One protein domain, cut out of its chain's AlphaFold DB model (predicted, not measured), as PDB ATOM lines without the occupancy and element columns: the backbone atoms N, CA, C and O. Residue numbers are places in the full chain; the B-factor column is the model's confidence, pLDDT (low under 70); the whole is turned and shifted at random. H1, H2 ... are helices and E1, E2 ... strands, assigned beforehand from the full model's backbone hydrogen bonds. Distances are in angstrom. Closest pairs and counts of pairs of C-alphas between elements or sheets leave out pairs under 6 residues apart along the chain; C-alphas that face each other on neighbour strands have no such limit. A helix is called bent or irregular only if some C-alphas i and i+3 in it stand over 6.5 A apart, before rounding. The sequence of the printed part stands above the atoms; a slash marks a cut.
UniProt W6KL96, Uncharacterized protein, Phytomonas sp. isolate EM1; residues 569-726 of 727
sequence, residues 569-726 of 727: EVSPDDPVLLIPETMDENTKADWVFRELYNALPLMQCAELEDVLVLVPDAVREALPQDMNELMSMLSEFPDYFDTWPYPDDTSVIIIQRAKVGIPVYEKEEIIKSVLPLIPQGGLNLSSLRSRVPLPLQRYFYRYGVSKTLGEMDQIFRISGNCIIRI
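AT A GLANCE: This is residues 569 to 726 of the 727 residues of an uncharacterized protein of Phytomonas sp. isolate EM1 (UniProt W6KL96). Two lobes lie side by side with H8 between them: one holds the three-stranded sheet E1 E3 E2, with H2, H3, H4 and H5 on its side away from H8, and the other holds the small hairpin E4 and E5 with H6, H7 and H9. H8 packs on one face of the three-stranded sheet, while the opening stretch with short H1 runs along the outside. The printed part has 158 residues, with nine named helices and five named strands in the order H1 H2 E1 H3 H4 H5 E2 E3 H6 H7 H8 H9 E4 E5. Both sheets are antiparallel and the class is mixed; the whole is compact, with a radius of gyration of the C-alphas of 17.2 A and spans of 53 by 35 by 22 A.

HOW THE PARTS SIT: Begin at H1, residues 575 to 578, which touches no helix. H2, residues 591 to 599, touches H3, residues 608 to 614, about perpendicular at 86 degrees; Ala 599 and Leu 614 have the closest C-alphas, 6.3 A apart. H2 only just touches H4, residues 617 to 620, with 3 pairs of C-alphas within 8 A, the closest being Val 592 and Val 619 at 5.6 A. Look next at E1, residues 605 to 607, antiparallel to E3, residues 649 to 657, with N 606 and O 655 3.0 A apart. E3 forms a hairpin with E2, residues 641 to 646, where N 644 and O 654 are 3.1 A apart. H5, residues 627 to 634, only grazes this sheet. H8, residues 694 to 703, is on the sheet at a height of 10.1 A, on the opposite face from H3. H7, residues 685 to 689, only just touches H9, residues 705 to 710, with 3 pairs within 8 A; the closest C-alphas are Leu 685 and Val 705, 7.0 A apart. H6, residues 667 to 677, and H9 are near each other, with 6 pairs within 10 A. E4, residues 716 to 719, and E5, residues 722 to 725, form a hairpin, with N 717 and O 724 2.8 A apart. Every O i to N i+4 pair is within hydrogen-bond range in H2, H3, H5, H7, H8 and H9, and 5 of 7 are in H6; H1 and H4 are too short for such a pair.

IN THESE COORDINATES: Find C-alpha 575 at (193.217, 186.301, 218.008), where H1 begins. From C-alpha 591 at (167.896, 188.585, 218.093), H2 runs 12.2 A. E2 covers 15.4 A, and E3 covers 20.8 A, bending by 71 degrees at residue 652. H6 spans 16.0 A and is only just irregular, C-alphas 673 and 676 being 6.6 A apart; H8 spans 14.4 A. E5 ends at C-alpha 725, (201.734, 158.741, 204.205).

THE WHOLE: The two C-alphas farthest apart, Asn 586 and Ile 726, are 54.2 A apart. The printed part has no cut, and the link from H1 to H2, 12 residues, is long. Look for pLDDT under 70 in 35 residues, among them 569 to 582, 585 to 589 and 677 to 682; the mean of the printed part is 77.6.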
ATOM      1  N   GLU A 569     194.832 173.576 222.907       49.31
ATOM      2  CA  GLU A 569     194.592 174.741 223.756       49.31
ATOM      3  C   GLU A 569     194.851 176.010 222.938       49.31
ATOM      4  O   GLU A 569     195.850 176.128 222.222       49.31
ATOM      5  N   VAL A 570     193.908 176.946 223.004       55.97
ATOM      6  CA  VAL A 570     194.031 178.252 222.360       55.97
ATOM      7  C   VAL A 570     195.125 179.026 223.098       55.97
ATOM      8  O   VAL A 570     195.066 179.155 224.319       55.97
ATOM      9  N   SER A 571     196.139 179.510 222.371       60.22
ATOM     10  CA  SER A 571     197.215 180.318 222.965       60.22
ATOM     11  C   SER A 571     196.615 181.527 223.694       60.22
ATOM     12  O   SER A 571     195.685 182.123 223.148       60.22
ATOM     13  N   PRO A 572     197.140 181.957 224.860       58.56
ATOM     14  CA  PRO A 572     196.687 183.189 225.514       58.56
ATOM     15  C   PRO A 572     196.806 184.433 224.611       58.56
ATOM     16  O   PRO A 572     196.080 185.399 224.818       58.56
ATOM     17  N   ASP A 573     197.668 184.379 223.589       61.19
ATOM     18  CA  ASP A 573     197.860 185.427 222.578       61.19
ATOM     19  C   ASP A 573     197.110 185.156 221.243       61.19
ATOM     20  O   ASP A 573     197.348 185.845 220.250       61.19
ATOM     21  N   ASP A 574     196.246 184.131 221.150       67.38
ATOM     22  CA  ASP A 574     195.509 183.815 219.910       67.38
ATOM     23  C   ASP A 574     194.426 184.875 219.623       67.38
ATOM     24  O   ASP A 574     193.651 185.212 220.527       67.38
ATOM     25  N   PRO A 575     194.272 185.352 218.370       67.44
ATOM     26  CA  PRO A 575     193.217 186.301 218.008       67.44
ATOM     27  C   PRO A 575     191.789 185.826 218.338       67.44
ATOM     28  O   PRO A 575     190.907 186.668 218.485       67.44
ATOM     29  N   VAL A 576     191.548 184.517 218.503       68.31
ATOM     30  CA  VAL A 576     190.258 183.964 218.977       68.31
ATOM     31  C   VAL A 576     189.846 184.505 220.352       68.31
ATOM     32  O   VAL A 576     188.655 184.715 220.578       68.31
ATOM     33  N   LEU A 577     190.805 184.763 221.252       67.31
ATOM     34  CA  LEU A 577     190.546 185.275 222.607       67.31
ATOM     35  C   LEU A 577     190.356 186.798 222.657       67.31
ATOM     36  O   LEU A 577     189.880 187.328 223.658       67.31
ATOM     37  N   LEU A 578     190.709 187.512 221.584       68.25
ATOM     38  CA  LEU A 578     190.511 188.963 221.458       68.25
ATOM     39  C   LEU A 578     189.100 189.328 220.966       68.25
ATOM     40  O   LEU A 578     188.767 190.509 220.847       68.25
ATOM     41  N   ILE A 579     188.279 188.329 220.641       66.94
ATOM     42  CA  ILE A 579     186.947 188.510 220.067       66.94
ATOM     43  C   ILE A 579     185.905 188.465 221.186       66.94
ATOM     44  O   ILE A 579     185.860 187.478 221.919       66.94
ATOM     45  N   PRO A 580     185.033 189.486 221.303       65.62
ATOM     46  CA  PRO A 580     183.935 189.475 222.262       65.62
ATOM     47  C   PRO A 580     183.079 188.211 222.139       65.62
ATOM     48  O   PRO A 580     182.671 187.829 221.033       65.62
ATOM     49  N   GLU A 581     182.803 187.573 223.279       65.19
ATOM     50  CA  GLU A 581     181.983 186.358 223.357       65.19
ATOM     51  C   GLU A 581     180.605 186.593 222.719       65.19
ATOM     52  O   GLU A 581     180.181 185.798 221.876       65.19
ATOM     53  N   THR A 582     179.995 187.745 223.022       69.88
ATOM     54  CA  THR A 582     178.708 188.240 222.514       69.88
ATOM     55  C   THR A 582     178.870 189.436 221.562       69.88
ATOM     56  O   THR A 582     179.897 190.117 221.549       69.88
ATOM     57  N   MET A 583     177.844 189.716 220.749       72.19
ATOM     58  CA  MET A 583     177.755 190.969 219.976       72.19
ATOM     59  C   MET A 583     177.490 192.168 220.905       72.19
ATOM     60  O   MET A 583     176.823 192.015 221.927       72.19
ATOM     61  N   ASP A 584     177.946 193.367 220.524       73.06
ATOM     62  CA  ASP A 584     177.652 194.612 221.253       73.06
ATOM     63  C   ASP A 584     176.131 194.840 221.336       73.06
ATOM     64  O   ASP A 584     175.421 194.777 220.325       73.06
ATOM     65  N   GLU A 585     175.630 195.129 222.539       67.06
ATOM     66  CA  GLU A 585     174.213 195.371 222.800       67.06
ATOM     67  C   GLU A 585     173.639 196.531 221.977       67.06
ATOM     68  O   GLU A 585     172.459 196.491 221.628       67.06
ATOM     69  N   ASN A 586     174.475 197.496 221.582       61.16
ATOM     70  CA  ASN A 586     174.102 198.644 220.751       61.16
ATOM     71  C   ASN A 586     173.922 198.301 219.256       61.16
ATOM     72  O   ASN A 586     173.498 199.148 218.465       61.16
ATOM     73  N   THR A 587     174.240 197.072 218.837       61.59
ATOM     74  CA  THR A 587     174.157 196.645 217.433       61.59
ATOM     75  C   THR A 587     172.710 196.448 216.983       61.59
ATOM     76  O   THR A 587     171.953 195.719 217.626       61.59
ATOM     77  N   LYS A 588     172.363 196.987 215.805       61.41
ATOM     78  CA  LYS A 588     171.063 196.815 215.114       61.41
ATOM     79  C   LYS A 588     170.763 195.383 214.620       61.41
ATOM     80  O   LYS A 588     169.836 195.203 213.841       61.41
ATOM     81  N   ALA A 589     171.560 194.390 215.002       63.88
ATOM     82  CA  ALA A 589     171.357 193.007 214.593       63.88
ATOM     83  C   ALA A 589     170.174 192.404 215.361       63.88
ATOM     84  O   ALA A 589     170.152 192.468 216.598       63.88
ATOM     85  N   ASP A 590     169.225 191.811 214.630       74.94
ATOM     86  CA  ASP A 590     168.085 191.111 215.221       74.94
ATOM     87  C   ASP A 590     168.539 189.987 216.158       74.94
ATOM     88  O   ASP A 590     169.624 189.413 216.021       74.94
ATOM     89  N   TRP A 591     167.664 189.640 217.103       81.38
ATOM     90  CA  TRP A 591     167.896 188.585 218.093       81.38
ATOM     91  C   TRP A 591     168.340 187.257 217.448       81.38
ATOM     92  O   TRP A 591     169.223 186.588 217.974       81.38
ATOM     93  N   VAL A 592     167.810 186.945 216.259       81.88
ATOM     94  CA  VAL A 592     168.157 185.774 215.438       81.88
ATOM     95  C   VAL A 592     169.659 185.720 215.117       81.88
ATOM     96  O   VAL A 592     170.292 184.681 215.295       81.88
ATOM     97  N   PHE A 593     170.260 186.841 214.700       81.31
ATOM     98  CA  PHE A 593     171.692 186.907 214.380       81.31
ATOM     99  C   PHE A 593     172.568 186.874 215.625       81.31
ATOM    100  O   PHE A 593     173.673 186.342 215.569       81.31
ATOM    101  N   ARG A 594     172.084 187.414 216.751       81.69
ATOM    102  CA  ARG A 594     172.788 187.316 218.036       81.69
ATOM    103  C   ARG A 594     172.870 185.862 218.492       81.69
ATOM    104  O   ARG A 594     173.959 185.404 218.818       81.69
ATOM    105  N   GLU A 595     171.768 185.121 218.420       81.44
ATOM    106  CA  GLU A 595     171.757 183.686 218.721       81.44
ATOM    107  C   GLU A 595     172.611 182.878 217.733       81.44
ATOM    108  O   GLU A 595     173.398 182.037 218.162       81.44
ATOM    109  N   LEU A 596     172.564 183.182 216.429       83.69
ATOM    110  CA  LEU A 596     173.440 182.545 215.435       83.69
ATOM    111  C   LEU A 596     174.934 182.838 215.689       83.69
ATOM    112  O   LEU A 596     175.768 181.940 215.589       83.69
ATOM    113  N   TYR A 597     175.288 184.074 216.060       83.88
ATOM    114  CA  TYR A 597     176.655 184.458 216.429       83.88
ATOM    115  C   TYR A 597     177.121 183.746 217.707       83.88
ATOM    116  O   TYR A 597     178.270 183.297 217.779       83.88
ATOM    117  N   ASN A 598     176.237 183.613 218.700       80.56
ATOM    118  CA  ASN A 598     176.493 182.906 219.957       80.56
ATOM    119  C   ASN A 598     176.617 181.382 219.760       80.56
ATOM    120  O   ASN A 598     177.389 180.744 220.469       80.56
ATOM    121  N   ALA A 599     175.911 180.806 218.780       79.81
ATOM    122  CA  ALA A 599     175.965 179.380 218.446       79.81
ATOM    123  C   ALA A 599     177.255 178.948 217.717       79.81
ATOM    124  O   ALA A 599     177.530 177.750 217.613       79.81
ATOM    125  N   LEU A 600     178.068 179.891 217.222       78.75
ATOM    126  CA  LEU A 600     179.360 179.569 216.610       78.75
ATOM    127  C   LEU A 600     180.307 178.938 217.651       78.75
ATOM    128  O   LEU A 600     180.580 179.559 218.682       78.75
ATOM    129  N   PRO A 601     180.866 177.737 217.395       68.12
ATOM    130  CA  PRO A 601     181.715 177.045 218.362       68.12
ATOM    131  C   PRO A 601     183.010 177.819 218.651       68.12
ATOM    132  O   PRO A 601     183.457 178.625 217.840       68.12
ATOM    133  N   LEU A 602     183.684 177.493 219.763       58.66
ATOM    134  CA  LEU A 602     184.952 178.107 220.221       58.66
ATOM    135  C   LEU A 602     186.077 178.156 219.164       58.66
ATOM    136  O   LEU A 602     186.992 178.966 219.265       58.66
ATOM    137  N   MET A 603     186.008 177.305 218.138       56.56
ATOM    138  CA  MET A 603     186.913 177.321 216.982       56.56
ATOM    139  C   MET A 603     186.728 178.531 216.057       56.56
ATOM    140  O   MET A 603     187.610 178.833 215.254       56.56
ATOM    141  N   GLN A 604     185.562 179.173 216.144       67.31
ATOM    142  CA  GLN A 604     185.105 180.329 215.376       67.31
ATOM    143  C   GLN A 604     185.174 180.141 213.846       67.31
ATOM    144  O   GLN A 604     185.165 181.120 213.107       67.31
ATOM    145  N   CYS A 605     185.208 178.888 213.377       76.00
ATOM    146  CA  CYS A 605     184.979 178.424 212.004       76.00
ATOM    147  C   CYS A 605     184.166 177.128 212.069       76.00
ATOM    148  O   CYS A 605     184.559 176.219 212.806       76.00
ATOM    149  N   ALA A 606     183.092 177.018 211.293       82.56
ATOM    150  CA  ALA A 606     182.296 175.797 211.172       82.56
ATOM    151  C   ALA A 606     181.580 175.730 209.814       82.56
ATOM    152  O   ALA A 606     181.500 176.729 209.099       82.56
ATOM    153  N   GLU A 607     181.060 174.557 209.460       87.69
ATOM    154  CA  GLU A 607     180.129 174.412 208.337       87.69
ATOM    155  C   GLU A 607     178.780 175.028 208.738       87.69
ATOM    156  O   GLU A 607     178.313 174.830 209.860       87.69
ATOM    157  N   LEU A 608     178.165 175.815 207.852       86.06
ATOM    158  CA  LEU A 608     176.948 176.568 208.179       86.06
ATOM    159  C   LEU A 608     175.784 175.637 208.562       86.06
ATOM    160  O   LEU A 608     175.041 175.943 209.489       86.06
ATOM    161  N   GLU A 609     175.672 174.478 207.910       84.50
ATOM    162  CA  GLU A 609     174.674 173.450 208.241       84.50
ATOM    163  C   GLU A 609     174.843 172.908 209.669       84.50
ATOM    164  O   GLU A 609     173.866 172.859 210.416       84.50
ATOM    165  N   ASP A 610     176.075 172.591 210.090       83.88
ATOM    166  CA  ASP A 610     176.374 172.152 211.462       83.88
ATOM    167  C   ASP A 610     175.977 173.225 212.489       83.88
ATOM    168  O   ASP A 610     175.408 172.909 213.534       83.88
ATOM    169  N   VAL A 611     176.235 174.507 212.194       84.25
ATOM    170  CA  VAL A 611     175.848 175.620 213.080       84.25
ATOM    171  C   VAL A 611     174.328 175.728 213.183       84.25
ATOM    172  O   VAL A 611     173.815 175.844 214.292       84.25
ATOM    173  N   LEU A 612     173.597 175.624 212.067       84.06
ATOM    174  CA  LEU A 612     172.128 175.682 212.036       84.06
ATOM    175  C   LEU A 612     171.451 174.545 212.825       84.06
ATOM    176  O   LEU A 612     170.318 174.712 213.279       84.06
ATOM    177  N   VAL A 613     172.133 173.413 213.033       85.44
ATOM    178  CA  VAL A 613     171.674 172.318 213.910       85.44
ATOM    179  C   VAL A 613     171.863 172.643 215.401       85.44
ATOM    180  O   VAL A 613     171.121 172.124 216.233       85.44
ATOM    181  N   LEU A 614     172.822 173.507 215.754       80.19
ATOM    182  CA  LEU A 614     173.109 173.905 217.140       80.19
ATOM    183  C   LEU A 614     172.203 175.038 217.656       80.19
ATOM    184  O   LEU A 614     172.058 175.192 218.870       80.19
ATOM    185  N   VAL A 615     171.601 175.831 216.765       82.62
ATOM    186  CA  VAL A 615     170.708 176.943 217.138       82.62
ATOM    187  C   VAL A 615     169.303 176.415 217.492       82.62
ATOM    188  O   VAL A 615     168.813 175.516 216.805       82.62
ATOM    189  N   PRO A 616     168.612 176.956 218.520       83.81
ATOM    190  CA  PRO A 616     167.251 176.535 218.858       83.81
ATOM    191  C   PRO A 616     166.270 176.601 217.679       83.81
ATOM    192  O   PRO A 616     166.332 177.521 216.861       83.81
ATOM    193  N   ASP A 617     165.306 175.674 217.637       83.06
ATOM    194  CA  ASP A 617     164.355 175.533 216.522       83.06
ATOM    195  C   ASP A 617     163.629 176.848 216.180       83.06
ATOM    196  O   ASP A 617     163.508 177.194 215.010       83.06
ATOM    197  N   ALA A 618     163.246 177.639 217.191       81.25
ATOM    198  CA  ALA A 618     162.597 178.943 217.013       81.25
ATOM    199  C   ALA A 618     163.478 180.002 216.314       81.25
ATOM    200  O   ALA A 618     162.954 180.939 215.717       81.25
ATOM    201  N   VAL A 619     164.808 179.873 216.388       81.38
ATOM    202  CA  VAL A 619     165.757 180.714 215.638       81.38
ATOM    203  C   VAL A 619     165.888 180.189 214.211       81.38
ATOM    204  O   VAL A 619     165.854 180.968 213.263       81.38
ATOM    205  N   ARG A 620     165.980 178.863 214.044       81.56
ATOM    206  CA  ARG A 620     166.081 178.209 212.730       81.56
ATOM    207  C   ARG A 620     164.829 178.420 211.870       81.56
ATOM    208  O   ARG A 620     164.953 178.572 210.664       81.56
ATOM    209  N   GLU A 621     163.646 178.475 212.479       82.75
ATOM    210  CA  GLU A 621     162.381 178.826 211.811       82.75
ATOM    211  C   GLU A 621     162.279 180.317 211.442       82.75
ATOM    212  O   GLU A 621     161.515 180.667 210.543       82.75
ATOM    213  N   ALA A 622     163.039 181.190 212.116       81.94
ATOM    214  CA  ALA A 622     163.090 182.627 211.843       81.94
ATOM    215  C   ALA A 622     164.182 183.026 210.827       81.94
ATOM    216  O   ALA A 622     164.149 184.140 210.306       81.94
ATOM    217  N   LEU A 623     165.140 182.137 210.544       84.25
ATOM    218  CA  LEU A 623     166.143 182.308 209.489       84.25
ATOM    219  C   LEU A 623     165.565 181.944 208.105       84.25
ATOM    220  O   LEU A 623     164.689 181.079 208.014       84.25
ATOM    221  N   PRO A 624     166.067 182.548 207.008       85.94
ATOM    222  CA  PRO A 624     165.725 182.119 205.653       85.94
ATOM    223  C   PRO A 624     166.031 180.633 205.429       85.94
ATOM    224  O   PRO A 624     167.118 180.157 205.756       85.94
ATOM    225  N   GLN A 625     165.075 179.908 204.844       80.94
ATOM    226  CA  GLN A 625     165.232 178.482 204.529       80.94
ATOM    227  C   GLN A 625     166.022 178.242 203.232       80.94
ATOM    228  O   GLN A 625     166.576 177.159 203.052       80.94
ATOM    229  N   ASP A 626     166.091 179.231 202.333       85.38
ATOM    230  CA  ASP A 626     167.014 179.200 201.197       85.38
ATOM    231  C   ASP A 626     168.401 179.676 201.649       85.38
ATOM    232  O   ASP A 626     168.579 180.809 202.106       85.38
ATOM    233  N   MET A 627     169.403 178.813 201.476       81.25
ATOM    234  CA  MET A 627     170.807 179.119 201.759       81.25
ATOM    235  C   MET A 627     171.316 180.344 200.987       81.25
ATOM    236  O   MET A 627     172.182 181.055 201.488       81.25
ATOM    237  N   ASN A 628     170.785 180.629 199.794       84.19
ATOM    238  CA  ASN A 628     171.188 181.800 199.011       84.19
ATOM    239  C   ASN A 628     170.679 183.106 199.639       84.19
ATOM    240  O   ASN A 628     171.418 184.089 199.709       84.19
ATOM    241  N   GLU A 629     169.440 183.106 200.139       85.00
ATOM    242  CA  GLU A 629     168.860 184.242 200.863       85.00
ATOM    243  C   GLU A 629     169.568 184.444 202.209       85.00
ATOM    244  O   GLU A 629     169.957 185.566 202.533       85.00
ATOM    245  N   LEU A 630     169.833 183.356 202.945       85.75
ATOM    246  CA  LEU A 630     170.610 183.381 204.186       85.75
ATOM    247  C   LEU A 630     172.020 183.953 203.965       85.75
ATOM    248  O   LEU A 630     172.462 184.804 204.731       85.75
ATOM    249  N   MET A 631     172.714 183.545 202.901       86.06
ATOM    250  CA  MET A 631     174.043 184.066 202.560       86.06
ATOM    251  C   MET A 631     174.018 185.544 202.163       86.06
ATOM    252  O   MET A 631     174.876 186.310 202.605       86.06
ATOM    253  N   SER A 632     173.017 185.973 201.384       85.50
ATOM    254  CA  SER A 632     172.818 187.395 201.079       85.50
ATOM    255  C   SER A 632     172.609 188.205 202.361       85.50
ATOM    256  O   SER A 632     173.201 189.269 202.520       85.50
ATOM    257  N   MET A 633     171.827 187.676 203.301       81.88
ATOM    258  CA  MET A 633     171.496 188.321 204.570       81.88
ATOM    259  C   MET A 633     172.683 188.363 205.550       81.88
ATOM    260  O   MET A 633     172.915 189.378 206.202       81.88
ATOM    261  N   LEU A 634     173.504 187.307 205.613       85.81
ATOM    262  CA  LEU A 634     174.752 187.304 206.390       85.81
ATOM    263  C   LEU A 634     175.775 188.316 205.851       85.81
ATOM    264  O   LEU A 634     176.521 188.903 206.635       85.81
ATOM    265  N   SER A 635     175.777 188.572 204.536       84.50
ATOM    266  CA  SER A 635     176.664 189.566 203.914       84.50
ATOM    267  C   SER A 635     176.368 191.018 204.324       84.50
ATOM    268  O   SER A 635     177.228 191.882 204.162       84.50
ATOM    269  N   GLU A 636     175.199 191.289 204.921       85.25
ATOM    270  CA  GLU A 636     174.845 192.601 205.483       85.25
ATOM    271  C   GLU A 636     175.563 192.898 206.815       85.25
ATOM    272  O   GLU A 636     175.626 194.053 207.240       85.25
ATOM    273  N   PHE A 637     176.163 191.881 207.454       83.44
ATOM    274  CA  PHE A 637     176.857 191.984 208.747       83.44
ATOM    275  C   PHE A 637     178.357 191.595 208.677       83.44
ATOM    276  O   PHE A 637     178.819 190.761 209.468       83.44
ATOM    277  N   PRO A 638     179.164 192.219 207.790       81.19
ATOM    278  CA  PRO A 638     180.562 191.839 207.548       81.19
ATOM    279  C   PRO A 638     181.500 192.108 208.736       81.19
ATOM    280  O   PRO A 638     182.583 191.539 208.801       81.19
ATOM    281  N   ASP A 639     181.099 192.944 209.700       79.00
ATOM    282  CA  ASP A 639     181.854 193.180 210.943       79.00
ATOM    283  C   ASP A 639     181.782 192.003 211.936       79.00
ATOM    284  O   ASP A 639     182.529 191.967 212.924       79.00
ATOM    285  N   TYR A 640     180.873 191.052 211.688       79.75
ATOM    286  CA  TYR A 640     180.539 189.949 212.589       79.75
ATOM    287  C   TYR A 640     180.715 188.575 211.946       79.75
ATOM    288  O   TYR A 640     181.258 187.686 212.604       79.75
ATOM    289  N   PHE A 641     180.339 188.410 210.676       86.56
ATOM    290  CA  PHE A 641     180.441 187.144 209.945       86.56
ATOM    291  C   PHE A 641     181.334 187.276 208.703       86.56
ATOM    292  O   PHE A 641     181.173 188.202 207.913       86.56
ATOM    293  N   ASP A 642     182.243 186.320 208.512       87.06
ATOM    294  CA  ASP A 642     182.895 186.034 207.227       87.06
ATOM    295  C   ASP A 642     182.394 184.669 206.734       87.06
ATOM    296  O   ASP A 642     182.224 183.740 207.529       87.06
ATOM    297  N   THR A 643     182.121 184.548 205.434       88.81
ATOM    298  CA  THR A 643     181.560 183.332 204.831       88.81
ATOM    299  C   THR A 643     182.185 183.044 203.469       88.81
ATOM    300  O   THR A 643     182.432 183.950 202.674       88.81
ATOM    301  N   TRP A 644     182.464 181.770 203.185       88.69
ATOM    302  CA  TRP A 644     183.038 181.344 201.904       88.69
ATOM    303  C   TRP A 644     182.683 179.887 201.568       88.69
ATOM    304  O   TRP A 644     182.483 179.078 202.476       88.69
ATOM    305  N   PRO A 645     182.635 179.512 200.274       88.56
ATOM    306  CA  PRO A 645     182.506 178.115 199.866       88.56
ATOM    307  C   PRO A 645     183.792 177.338 200.175       88.56
ATOM    308  O   PRO A 645     184.903 177.832 199.952       88.56
ATOM    309  N   TYR A 646     183.658 176.108 200.666       87.62
ATOM    310  CA  TYR A 646     184.793 175.286 201.066       87.62
ATOM    311  C   TYR A 646     185.664 174.892 199.848       87.62
ATOM    312  O   TYR A 646     185.129 174.431 198.839       87.62
ATOM    313  N   PRO A 647     187.010 175.035 199.886       84.81
ATOM    314  CA  PRO A 647     187.830 174.861 198.679       84.81
ATOM    315  C   PRO A 647     187.899 173.445 198.097       84.81
ATOM    316  O   PRO A 647     188.229 173.312 196.918       84.81
ATOM    317  N   ASP A 648     187.639 172.405 198.898       80.56
ATOM    318  CA  ASP A 648     187.605 171.015 198.412       80.56
ATOM    319  C   ASP A 648     186.190 170.578 197.968       80.56
ATOM    320  O   ASP A 648     186.071 169.633 197.191       80.56
ATOM    321  N   ASP A 649     185.133 171.253 198.441       81.62
ATOM    322  CA  ASP A 649     183.734 171.013 198.059       81.62
ATOM    323  C   ASP A 649     182.942 172.328 198.105       81.62
ATOM    324  O   ASP A 649     182.533 172.798 199.166       81.62
ATOM    325  N   THR A 650     182.699 172.920 196.938       82.88
ATOM    326  CA  THR A 650     182.049 174.231 196.828       82.88
ATOM    327  C   THR A 650     180.563 174.235 197.192       82.88
ATOM    328  O   THR A 650     179.967 175.308 197.191       82.88
ATOM    329  N   SER A 651     179.951 173.073 197.455       82.00
ATOM    330  CA  SER A 651     178.575 173.003 197.967       82.00
ATOM    331  C   SER A 651     178.489 173.297 199.468       82.00
ATOM    332  O   SER A 651     177.458 173.771 199.936       82.00
ATOM    333  N   VAL A 652     179.585 173.090 200.205       84.56
ATOM    334  CA  VAL A 652     179.659 173.336 201.648       84.56
ATOM    335  C   VAL A 652     180.039 174.792 201.906       84.56
ATOM    336  O   VAL A 652     181.079 175.272 201.453       84.56
ATOM    337  N   ILE A 653     179.214 175.494 202.679       88.38
ATOM    338  CA  ILE A 653     179.465 176.873 203.106       88.38
ATOM    339  C   ILE A 653     180.129 176.870 204.482       88.38
ATOM    340  O   ILE A 653     179.628 176.253 205.422       88.38
ATOM    341  N   ILE A 654     181.241 177.593 204.611       88.81
ATOM    342  CA  ILE A 654     181.924 177.832 205.882       88.81
ATOM    343  C   ILE A 654     181.526 179.205 206.420       88.81
ATOM    344  O   ILE A 654     181.510 180.182 205.670       88.81
ATOM    345  N   ILE A 655     181.250 179.275 207.722       88.31
ATOM    346  CA  ILE A 655     180.980 180.504 208.473       88.31
ATOM    347  C   ILE A 655     182.021 180.694 209.586       88.31
ATOM    348  O   ILE A 655     182.393 179.750 210.290       88.31
ATOM    349  N   GLN A 656     182.501 181.926 209.743       86.19
ATOM    350  CA  GLN A 656     183.497 182.341 210.734       86.19
ATOM    351  C   GLN A 656     183.135 183.702 211.339       86.19
ATOM    352  O   GLN A 656     182.457 184.512 210.712       86.19
ATOM    353  N   ARG A 657     183.621 183.990 212.554       83.50
ATOM    354  CA  ARG A 657     183.564 185.351 213.118       83.50
ATOM    355  C   ARG A 657     184.566 186.266 212.398       83.50
ATOM    356  O   ARG A 657     185.760 185.973 212.385       83.50
ATOM    357  N   ALA A 658     184.114 187.395 211.852       72.19
ATOM    358  CA  ALA A 658     184.892 188.228 210.918       72.19
ATOM    359  C   ALA A 658     186.227 188.793 211.455       72.19
ATOM    360  O   ALA A 658     187.105 189.168 210.681       72.19
ATOM    361  N   LYS A 659     186.404 188.860 212.780       68.81
ATOM    362  CA  LYS A 659     187.605 189.423 213.430       68.81
ATOM    363  C   LYS A 659     188.731 188.409 213.677       68.81
ATOM    364  O   LYS A 659     189.766 188.781 214.228       68.81
ATOM    365  N   VAL A 660     188.558 187.139 213.303       70.75
ATOM    366  CA  VAL A 660     189.586 186.105 213.511       70.75
ATOM    367  C   VAL A 660     190.737 186.301 212.523       70.75
ATOM    368  O   VAL A 660     190.561 186.189 211.312       70.75
ATOM    369  N   GLY A 661     191.946 186.532 213.041       66.94
ATOM    370  CA  GLY A 661     193.155 186.579 212.220       66.94
ATOM    371  C   GLY A 661     193.417 185.253 211.495       66.94
ATOM    372  O   GLY A 661     193.290 184.176 212.083       66.94
ATOM    373  N   ILE A 662     193.810 185.329 210.220       69.44
ATOM    374  CA  ILE A 662     194.133 184.150 209.405       69.44
ATOM    375  C   ILE A 662     195.470 183.561 209.893       69.44
ATOM    376  O   ILE A 662     196.485 184.259 209.836       69.44
ATOM    377  N   PRO A 663     195.519 182.292 210.347       68.81
ATOM    378  CA  PRO A 663     196.781 181.650 210.689       68.81
ATOM    379  C   PRO A 663     197.616 181.437 209.420       68.81
ATOM    380  O   PRO A 663     197.107 180.964 208.405       68.81
ATOM    381  N   VAL A 664     198.908 181.756 209.481       75.44
ATOM    382  CA  VAL A 664     199.875 181.459 208.415       75.44
ATOM    383  C   VAL A 664     200.707 180.263 208.861       75.44
ATOM    384  O   VAL A 664     201.204 180.252 209.981       75.44
ATOM    385  N   TYR A 665     200.847 179.268 207.986       77.56
ATOM    386  CA  TYR A 665     201.612 178.049 208.243       77.56
ATOM    387  C   TYR A 665     202.610 177.786 207.118       77.56
ATOM    388  O   TYR A 665     202.248 177.841 205.940       77.56
ATOM    389  N   GLU A 666     203.843 177.430 207.478       82.75
ATOM    390  CA  GLU A 666     204.821 176.909 206.516       82.75
ATOM    391  C   GLU A 666     204.579 175.417 206.230       82.75
ATOM    392  O   GLU A 666     204.033 174.674 207.057       82.75
ATOM    393  N   LYS A 667     205.007 174.935 205.053       80.94
ATOM    394  CA  LYS A 667     204.752 173.545 204.631       80.94
ATOM    395  C   LYS A 667     205.346 172.541 205.628       80.94
ATOM    396  O   LYS A 667     204.687 171.567 205.990       80.94
ATOM    397  N   GLU A 668     206.538 172.812 206.158       74.94
ATOM    398  CA  GLU A 668     207.210 172.006 207.179       74.94
ATOM    399  C   GLU A 668     206.424 171.902 208.494       74.94
ATOM    400  O   GLU A 668     206.541 170.899 209.198       74.94
ATOM    401  N   GLU A 669     205.646 172.918 208.866       76.50
ATOM    402  CA  GLU A 669     204.862 172.943 210.108       76.50
ATOM    403  C   GLU A 669     203.588 172.110 209.986       76.50
ATOM    404  O   GLU A 669     203.266 171.322 210.883       76.50
ATOM    405  N   ILE A 670     202.927 172.206 208.829       81.12
ATOM    406  CA  ILE A 670     201.795 171.354 208.456       81.12
ATOM    407  C   ILE A 670     202.252 169.890 208.459       81.12
ATOM    408  O   ILE A 670     201.632 169.055 209.117       81.12
ATOM    409  N   ILE A 671     203.392 169.580 207.827       78.75
ATOM    410  CA  ILE A 671     203.975 168.228 207.816       78.75
ATOM    411  C   ILE A 671     204.248 167.724 209.242       78.75
ATOM    412  O   ILE A 671     203.807 166.627 209.590       78.75
ATOM    413  N   LYS A 672     204.935 168.511 210.088       72.81
ATOM    414  CA  LYS A 672     205.234 168.136 211.489       72.81
ATOM    415  C   LYS A 672     203.970 167.841 212.302       72.81
ATOM    416  O   LYS A 672     204.002 166.945 213.142       72.81
ATOM    417  N   SER A 673     202.885 168.571 212.049       69.75
ATOM    418  CA  SER A 673     201.622 168.459 212.790       69.75
ATOM    419  C   SER A 673     200.735 167.314 212.286       69.75
ATOM    420  O   SER A 673     200.106 166.620 213.082       69.75
ATOM    421  N   VAL A 674     200.701 167.080 210.971       76.06
ATOM    422  CA  VAL A 674     199.814 166.102 210.314       76.06
ATOM    423  C   VAL A 674     200.413 164.696 210.281       76.06
ATOM    424  O   VAL A 674     199.716 163.716 210.549       76.06
ATOM    425  N   LEU A 675     201.709 164.566 209.980       73.62
ATOM    426  CA  LEU A 675     202.367 163.269 209.780       73.62
ATOM    427  C   LEU A 675     202.259 162.302 210.984       73.62
ATOM    428  O   LEU A 675     202.083 161.102 210.746       73.62
ATOM    429  N   PRO A 676     202.313 162.748 212.261       71.12
ATOM    430  CA  PRO A 676     202.125 161.865 213.416       71.12
ATOM    431  C   PRO A 676     200.704 161.301 213.552       71.12
ATOM    432  O   PRO A 676     200.528 160.242 214.154       71.12
ATOM    433  N   LEU A 677     199.698 161.994 213.005       66.00
ATOM    434  CA  LEU A 677     198.277 161.666 213.160       66.00
ATOM    435  C   LEU A 677     197.790 160.624 212.143       66.00
ATOM    436  O   LEU A 677     196.759 159.987 212.365       66.00
ATOM    437  N   ILE A 678     198.532 160.419 211.048       68.38
ATOM    438  CA  ILE A 678     198.198 159.459 209.989       68.38
ATOM    439  C   ILE A 678     198.838 158.089 210.305       68.38
ATOM    440  O   ILE A 678     200.070 157.938 210.252       68.38
ATOM    441  N   PRO A 679     198.035 157.051 210.624       67.31
ATOM    442  CA  PRO A 679     198.543 155.711 210.890       67.31
ATOM    443  C   PRO A 679     198.977 155.026 209.584       67.31
ATOM    444  O   PRO A 679     198.673 155.477 208.483       67.31
ATOM    445  N   GLN A 680     199.669 153.888 209.690       57.38
ATOM    446  CA  GLN A 680     200.192 153.168 208.515       57.38
ATOM    447  C   GLN A 680     199.110 152.672 207.535       57.38
ATOM    448  O   GLN A 680     199.428 152.435 206.376       57.38
ATOM    449  N   GLY A 681     197.854 152.534 207.978       56.41
ATOM    450  CA  GLY A 681     196.708 152.178 207.130       56.41
ATOM    451  C   GLY A 681     195.979 153.365 206.482       56.41
ATOM    452  O   GLY A 681     194.983 153.141 205.803       56.41
ATOM    453  N   GLY A 682     196.445 154.601 206.695       69.88
ATOM    454  CA  GLY A 682     195.765 155.825 206.257       69.88
ATOM    455  C   GLY A 682     194.687 156.332 207.226       69.88
ATOM    456  O   GLY A 682     194.370 155.691 208.229       69.88
ATOM    457  N   LEU A 683     194.155 157.521 206.948       72.06
ATOM    458  CA  LEU A 683     193.119 158.201 207.736       72.06
ATOM    459  C   LEU A 683     192.103 158.875 206.801       72.06
ATOM    460  O   LEU A 683     192.476 159.335 205.728       72.06
ATOM    461  N   ASN A 684     190.837 158.986 207.203       80.56
ATOM    462  CA  ASN A 684     189.852 159.756 206.434       80.56
ATOM    463  C   ASN A 684     190.103 161.266 206.571       80.56
ATOM    464  O   ASN A 684     190.384 161.735 207.672       80.56
ATOM    465  N   LEU A 685     189.942 162.038 205.491       78.75
ATOM    466  CA  LEU A 685     190.194 163.489 205.469       78.75
ATOM    467  C   LEU A 685     189.348 164.255 206.504       78.75
ATOM    468  O   LEU A 685     189.889 165.068 207.249       78.75
ATOM    469  N   SER A 686     188.057 163.933 206.637       72.88
ATOM    470  CA  SER A 686     187.174 164.515 207.664       72.88
ATOM    471  C   SER A 686     187.619 164.173 209.093       72.88
ATOM    472  O   SER A 686     187.592 165.019 209.983       72.88
ATOM    473  N   SER A 687     188.107 162.947 209.310       72.56
ATOM    474  CA  SER A 687     188.678 162.514 210.593       72.56
ATOM    475  C   SER A 687     190.065 163.096 210.869       72.56
ATOM    476  O   SER A 687     190.474 163.131 212.023       72.56
ATOM    477  N   LEU A 688     190.807 163.524 209.845       74.31
ATOM    478  CA  LEU A 688     192.032 164.302 210.019       74.31
ATOM    479  C   LEU A 688     191.686 165.745 210.397       74.31
ATOM    480  O   LEU A 688     192.257 166.261 211.355       74.31
ATOM    481  N   ARG A 689     190.718 166.361 209.702       75.56
ATOM    482  CA  ARG A 689     190.270 167.742 209.939       75.56
ATOM    483  C   ARG A 689     189.901 167.983 211.403       75.56
ATOM    484  O   ARG A 689     190.344 168.976 211.952       75.56
ATOM    485  N   SER A 690     189.205 167.054 212.061       71.00
ATOM    486  CA  SER A 690     188.844 167.174 213.486       71.00
ATOM    487  C   SER A 690     189.950 166.793 214.488       71.00
ATOM    488  O   SER A 690     189.784 167.017 215.686       71.00
ATOM    489  N   ARG A 691     191.073 166.215 214.036       66.00
ATOM    490  CA  ARG A 691     192.174 165.727 214.897       66.00
ATOM    491  C   ARG A 691     193.420 166.610 214.916       66.00
ATOM    492  O   ARG A 691     194.305 166.357 215.730       66.00
ATOM    493  N   VAL A 692     193.536 167.589 214.020       74.44
ATOM    494  CA  VAL A 692     194.681 168.516 214.011       74.44
ATOM    495  C   VAL A 692     194.501 169.665 215.025       74.44
ATOM    496  O   VAL A 692     193.368 169.950 215.419       74.44
ATOM    497  N   PRO A 693     195.589 170.344 215.446       74.62
ATOM    498  CA  PRO A 693     195.558 171.593 216.221       74.62
ATOM    499  C   PRO A 693     194.516 172.619 215.748       74.62
ATOM    500  O   PRO A 693     194.352 172.805 214.542       74.62
ATOM    501  N   LEU A 694     193.860 173.339 216.670       74.56
ATOM    502  CA  LEU A 694     192.773 174.281 216.336       74.56
ATOM    503  C   LEU A 694     193.143 175.352 215.286       74.56
ATOM    504  O   LEU A 694     192.312 175.618 214.413       74.56
ATOM    505  N   PRO A 695     194.344 175.972 215.287       77.38
ATOM    506  CA  PRO A 695     194.691 176.930 214.239       77.38
ATOM    507  C   PRO A 695     194.924 176.243 212.883       77.38
ATOM    508  O   PRO A 695     194.597 176.816 211.846       77.38
ATOM    509  N   LEU A 696     195.378 174.983 212.866       79.69
ATOM    510  CA  LEU A 696     195.515 174.196 211.637       79.69
ATOM    511  C   LEU A 696     194.153 173.721 211.098       79.69
ATOM    512  O   LEU A 696     193.982 173.632 209.885       79.69
ATOM    513  N   GLN A 697     193.150 173.507 211.961       81.12
ATOM    514  CA  GLN A 697     191.763 173.303 211.515       81.12
ATOM    515  C   GLN A 697     191.221 174.552 210.809       81.12
ATOM    516  O   GLN A 697     190.711 174.438 209.696       81.12
ATOM    517  N   ARG A 698     191.393 175.749 211.401       80.88
ATOM    518  CA  ARG A 698     191.029 177.038 210.771       80.88
ATOM    519  C   ARG A 698     191.708 177.206 209.405       80.88
ATOM    520  O   ARG A 698     191.040 177.515 208.422       80.88
ATOM    521  N   TYR A 699     193.009 176.919 209.323       84.69
ATOM    522  CA  TYR A 699     193.762 176.928 208.064       84.69
ATOM    523  C   TYR A 699     193.148 175.982 207.018       84.69
ATOM    524  O   TYR A 699     192.879 176.381 205.886       84.69
ATOM    525  N   PHE A 700     192.850 174.737 207.399       86.81
ATOM    526  CA  PHE A 700     192.229 173.765 206.502       86.81
ATOM    527  C   PHE A 700     190.808 174.135 206.064       86.81
ATOM    528  O   PHE A 700     190.462 173.838 204.923       86.81
ATOM    529  N   TYR A 701     190.007 174.804 206.900       84.69
ATOM    530  CA  TYR A 701     188.702 175.342 206.494       84.69
ATOM    531  C   TYR A 701     188.817 176.476 205.458       84.69
ATOM    532  O   TYR A 701     187.939 176.610 204.606       84.69
ATOM    533  N   ARG A 702     189.909 177.258 205.474       84.38
ATOM    534  CA  ARG A 702     190.134 178.352 204.510       84.38
ATOM    535  C   ARG A 702     190.812 177.916 203.207       84.38
ATOM    536  O   ARG A 702     190.514 178.492 202.165       84.38
ATOM    537  N   TYR A 703     191.700 176.918 203.249       85.94
ATOM    538  CA  TYR A 703     192.523 176.513 202.095       85.94
ATOM    539  C   TYR A 703     192.203 175.122 201.514       85.94
ATOM    540  O   TYR A 703     192.674 174.813 200.421       85.94
ATOM    541  N   GLY A 704     191.377 174.314 202.190       86.00
ATOM    542  CA  GLY A 704     191.060 172.929 201.814       86.00
ATOM    543  C   GLY A 704     192.091 171.936 202.361       86.00
ATOM    544  O   GLY A 704     193.298 172.167 202.269       86.00
ATOM    545  N   VAL A 705     191.640 170.819 202.941       86.25
ATOM    546  CA  VAL A 705     192.527 169.739 203.420       86.25
ATOM    547  C   VAL A 705     193.162 169.025 202.225       86.25
ATOM    548  O   VAL A 705     194.370 168.789 202.217       86.25
ATOM    549  N   SER A 706     192.353 168.681 201.219       85.25
ATOM    550  CA  SER A 706     192.791 167.927 200.046       85.25
ATOM    551  C   SER A 706     193.739 168.755 199.190       85.25
ATOM    552  O   SER A 706     194.824 168.289 198.847       85.25
ATOM    553  N   LYS A 707     193.393 170.022 198.939       85.38
ATOM    554  CA  LYS A 707     194.266 170.966 198.238       85.38
ATOM    555  C   LYS A 707     195.602 171.179 198.965       85.38
ATOM    556  O   LYS A 707     196.654 170.951 198.374       85.38
ATOM    557  N   THR A 708     195.574 171.531 200.256       86.31
ATOM    558  CA  THR A 708     196.795 171.820 201.038       86.31
ATOM    559  C   THR A 708     197.741 170.618 201.116       86.31
ATOM    560  O   THR A 708     198.951 170.770 200.958       86.31
ATOM    561  N   LEU A 709     197.212 169.416 201.371       86.44
ATOM    562  CA  LEU A 709     198.032 168.211 201.538       86.44
ATOM    563  C   LEU A 709     198.372 167.541 200.196       86.44
ATOM    564  O   LEU A 709     199.390 166.858 200.103       86.44
ATOM    565  N   GLY A 710     197.577 167.773 199.149       82.50
ATOM    566  CA  GLY A 710     197.863 167.352 197.775       82.50
ATOM    567  C   GLY A 710     199.041 168.101 197.144       82.50
ATOM    568  O   GLY A 710     199.779 167.516 196.359       82.50
ATOM    569  N   GLU A 711     199.299 169.348 197.555       85.12
ATOM    570  CA  GLU A 711     200.535 170.081 197.224       85.12
ATOM    571  C   GLU A 711     201.805 169.522 197.906       85.12
ATOM    572  O   GLU A 711     202.898 170.070 197.733       85.12
ATOM    573  N   MET A 712     201.675 168.474 198.723       85.25
ATOM    574  CA  MET A 712     202.758 167.808 199.453       85.25
ATOM    575  C   MET A 712     202.860 166.331 199.034       85.25
ATOM    576  O   MET A 712     203.074 165.440 199.862       85.25
ATOM    577  N   ASP A 713     202.716 166.085 197.730       81.12
ATOM    578  CA  ASP A 713     202.712 164.777 197.056       81.12
ATOM    579  C   ASP A 713     203.956 163.906 197.310       81.12
ATOM    580  O   ASP A 713     203.916 162.690 197.137       81.12
ATOM    581  N   GLN A 714     205.057 164.510 197.761       78.69
ATOM    582  CA  GLN A 714     206.281 163.823 198.184       78.69
ATOM    583  C   GLN A 714     206.129 163.079 199.524       78.69
ATOM    584  O   GLN A 714     206.930 162.198 199.830       78.69
ATOM    585  N   ILE A 715     205.133 163.442 200.342       77.12
ATOM    586  CA  ILE A 715     204.964 162.978 201.732       77.12
ATOM    587  C   ILE A 715     203.564 162.403 201.967       77.12
ATOM    588  O   ILE A 715     203.404 161.446 202.730       77.12
ATOM    589  N   PHE A 716     202.540 162.940 201.304       84.56
ATOM    590  CA  PHE A 716     201.161 162.492 201.441       84.56
ATOM    591  C   PHE A 716     200.579 162.052 200.098       84.56
ATOM    592  O   PHE A 716     200.768 162.693 199.071       84.56
ATOM    593  N   ARG A 717     199.812 160.962 200.119       84.19
ATOM    594  CA  ARG A 717     199.007 160.492 198.994       84.19
ATOM    595  C   ARG A 717     197.541 160.504 199.379       84.19
ATOM    596  O   ARG A 717     197.152 159.827 200.328       84.19
ATOM    597  N   ILE A 718     196.732 161.221 198.613       84.94
ATOM    598  CA  ILE A 718     195.277 161.232 198.765       84.94
ATOM    599  C   ILE A 718     194.676 160.264 197.741       84.94
ATOM    600  O   ILE A 718     195.103 160.216 196.587       84.94
ATOM    601  N   SER A 719     193.724 159.443 198.178       80.75
ATOM    602  CA  SER A 719     193.030 158.450 197.357       80.75
ATOM    603  C   SER A 719     191.553 158.436 197.741       80.75
ATOM    604  O   SER A 719     191.151 157.753 198.687       80.75
ATOM    605  N   GLY A 720     190.745 159.225 197.026       81.19
ATOM    606  CA  GLY A 720     189.384 159.551 197.458       81.19
ATOM    607  C   GLY A 720     189.413 160.257 198.815       81.19
ATOM    608  O   GLY A 720     190.269 161.105 199.056       81.19
ATOM    609  N   ASN A 721     188.543 159.848 199.738       79.56
ATOM    610  CA  ASN A 721     188.439 160.468 201.065       79.56
ATOM    611  C   ASN A 721     189.514 160.002 202.071       79.56
ATOM    612  O   ASN A 721     189.417 160.350 203.247       79.56
ATOM    613  N   CYS A 722     190.514 159.220 201.649       79.25
ATOM    614  CA  CYS A 722     191.572 158.687 202.512       79.25
ATOM    615  C   CYS A 722     192.943 159.294 202.174       79.25
ATOM    616  O   CYS A 722     193.337 159.346 201.008       79.25
ATOM    617  N   ILE A 723     193.688 159.701 203.204       80.88
ATOM    618  CA  ILE A 723     195.079 160.153 203.119       80.88
ATOM    619  C   ILE A 723     196.026 159.104 203.705       80.88
ATOM    620  O   ILE A 723     195.815 158.570 204.795       80.88
ATOM    621  N   ILE A 724     197.094 158.814 202.970       79.00
ATOM    622  CA  ILE A 724     198.123 157.827 203.298       79.00
ATOM    623  C   ILE A 724     199.474 158.542 203.273       79.00
ATOM    624  O   ILE A 724     199.735 159.361 202.396       79.00
ATOM    625  N   ARG A 725     200.358 158.230 204.219       76.44
ATOM    626  CA  ARG A 725     201.734 158.741 204.205       76.44
ATOM    627  C   ARG A 725     202.607 157.944 203.229       76.44
ATOM    628  O   ARG A 725     202.595 156.713 203.255       76.44
ATOM    629  N   ILE A 726     203.369 158.645 202.401       70.56
ATOM    630  CA  ILE A 726     204.448 158.084 201.584       70.56
ATOM    631  C   ILE A 726     205.707 158.029 202.472       70.56
ATOM    632  O   ILE A 726     205.836 158.815 203.412       70.56
TER     633      ILE A 726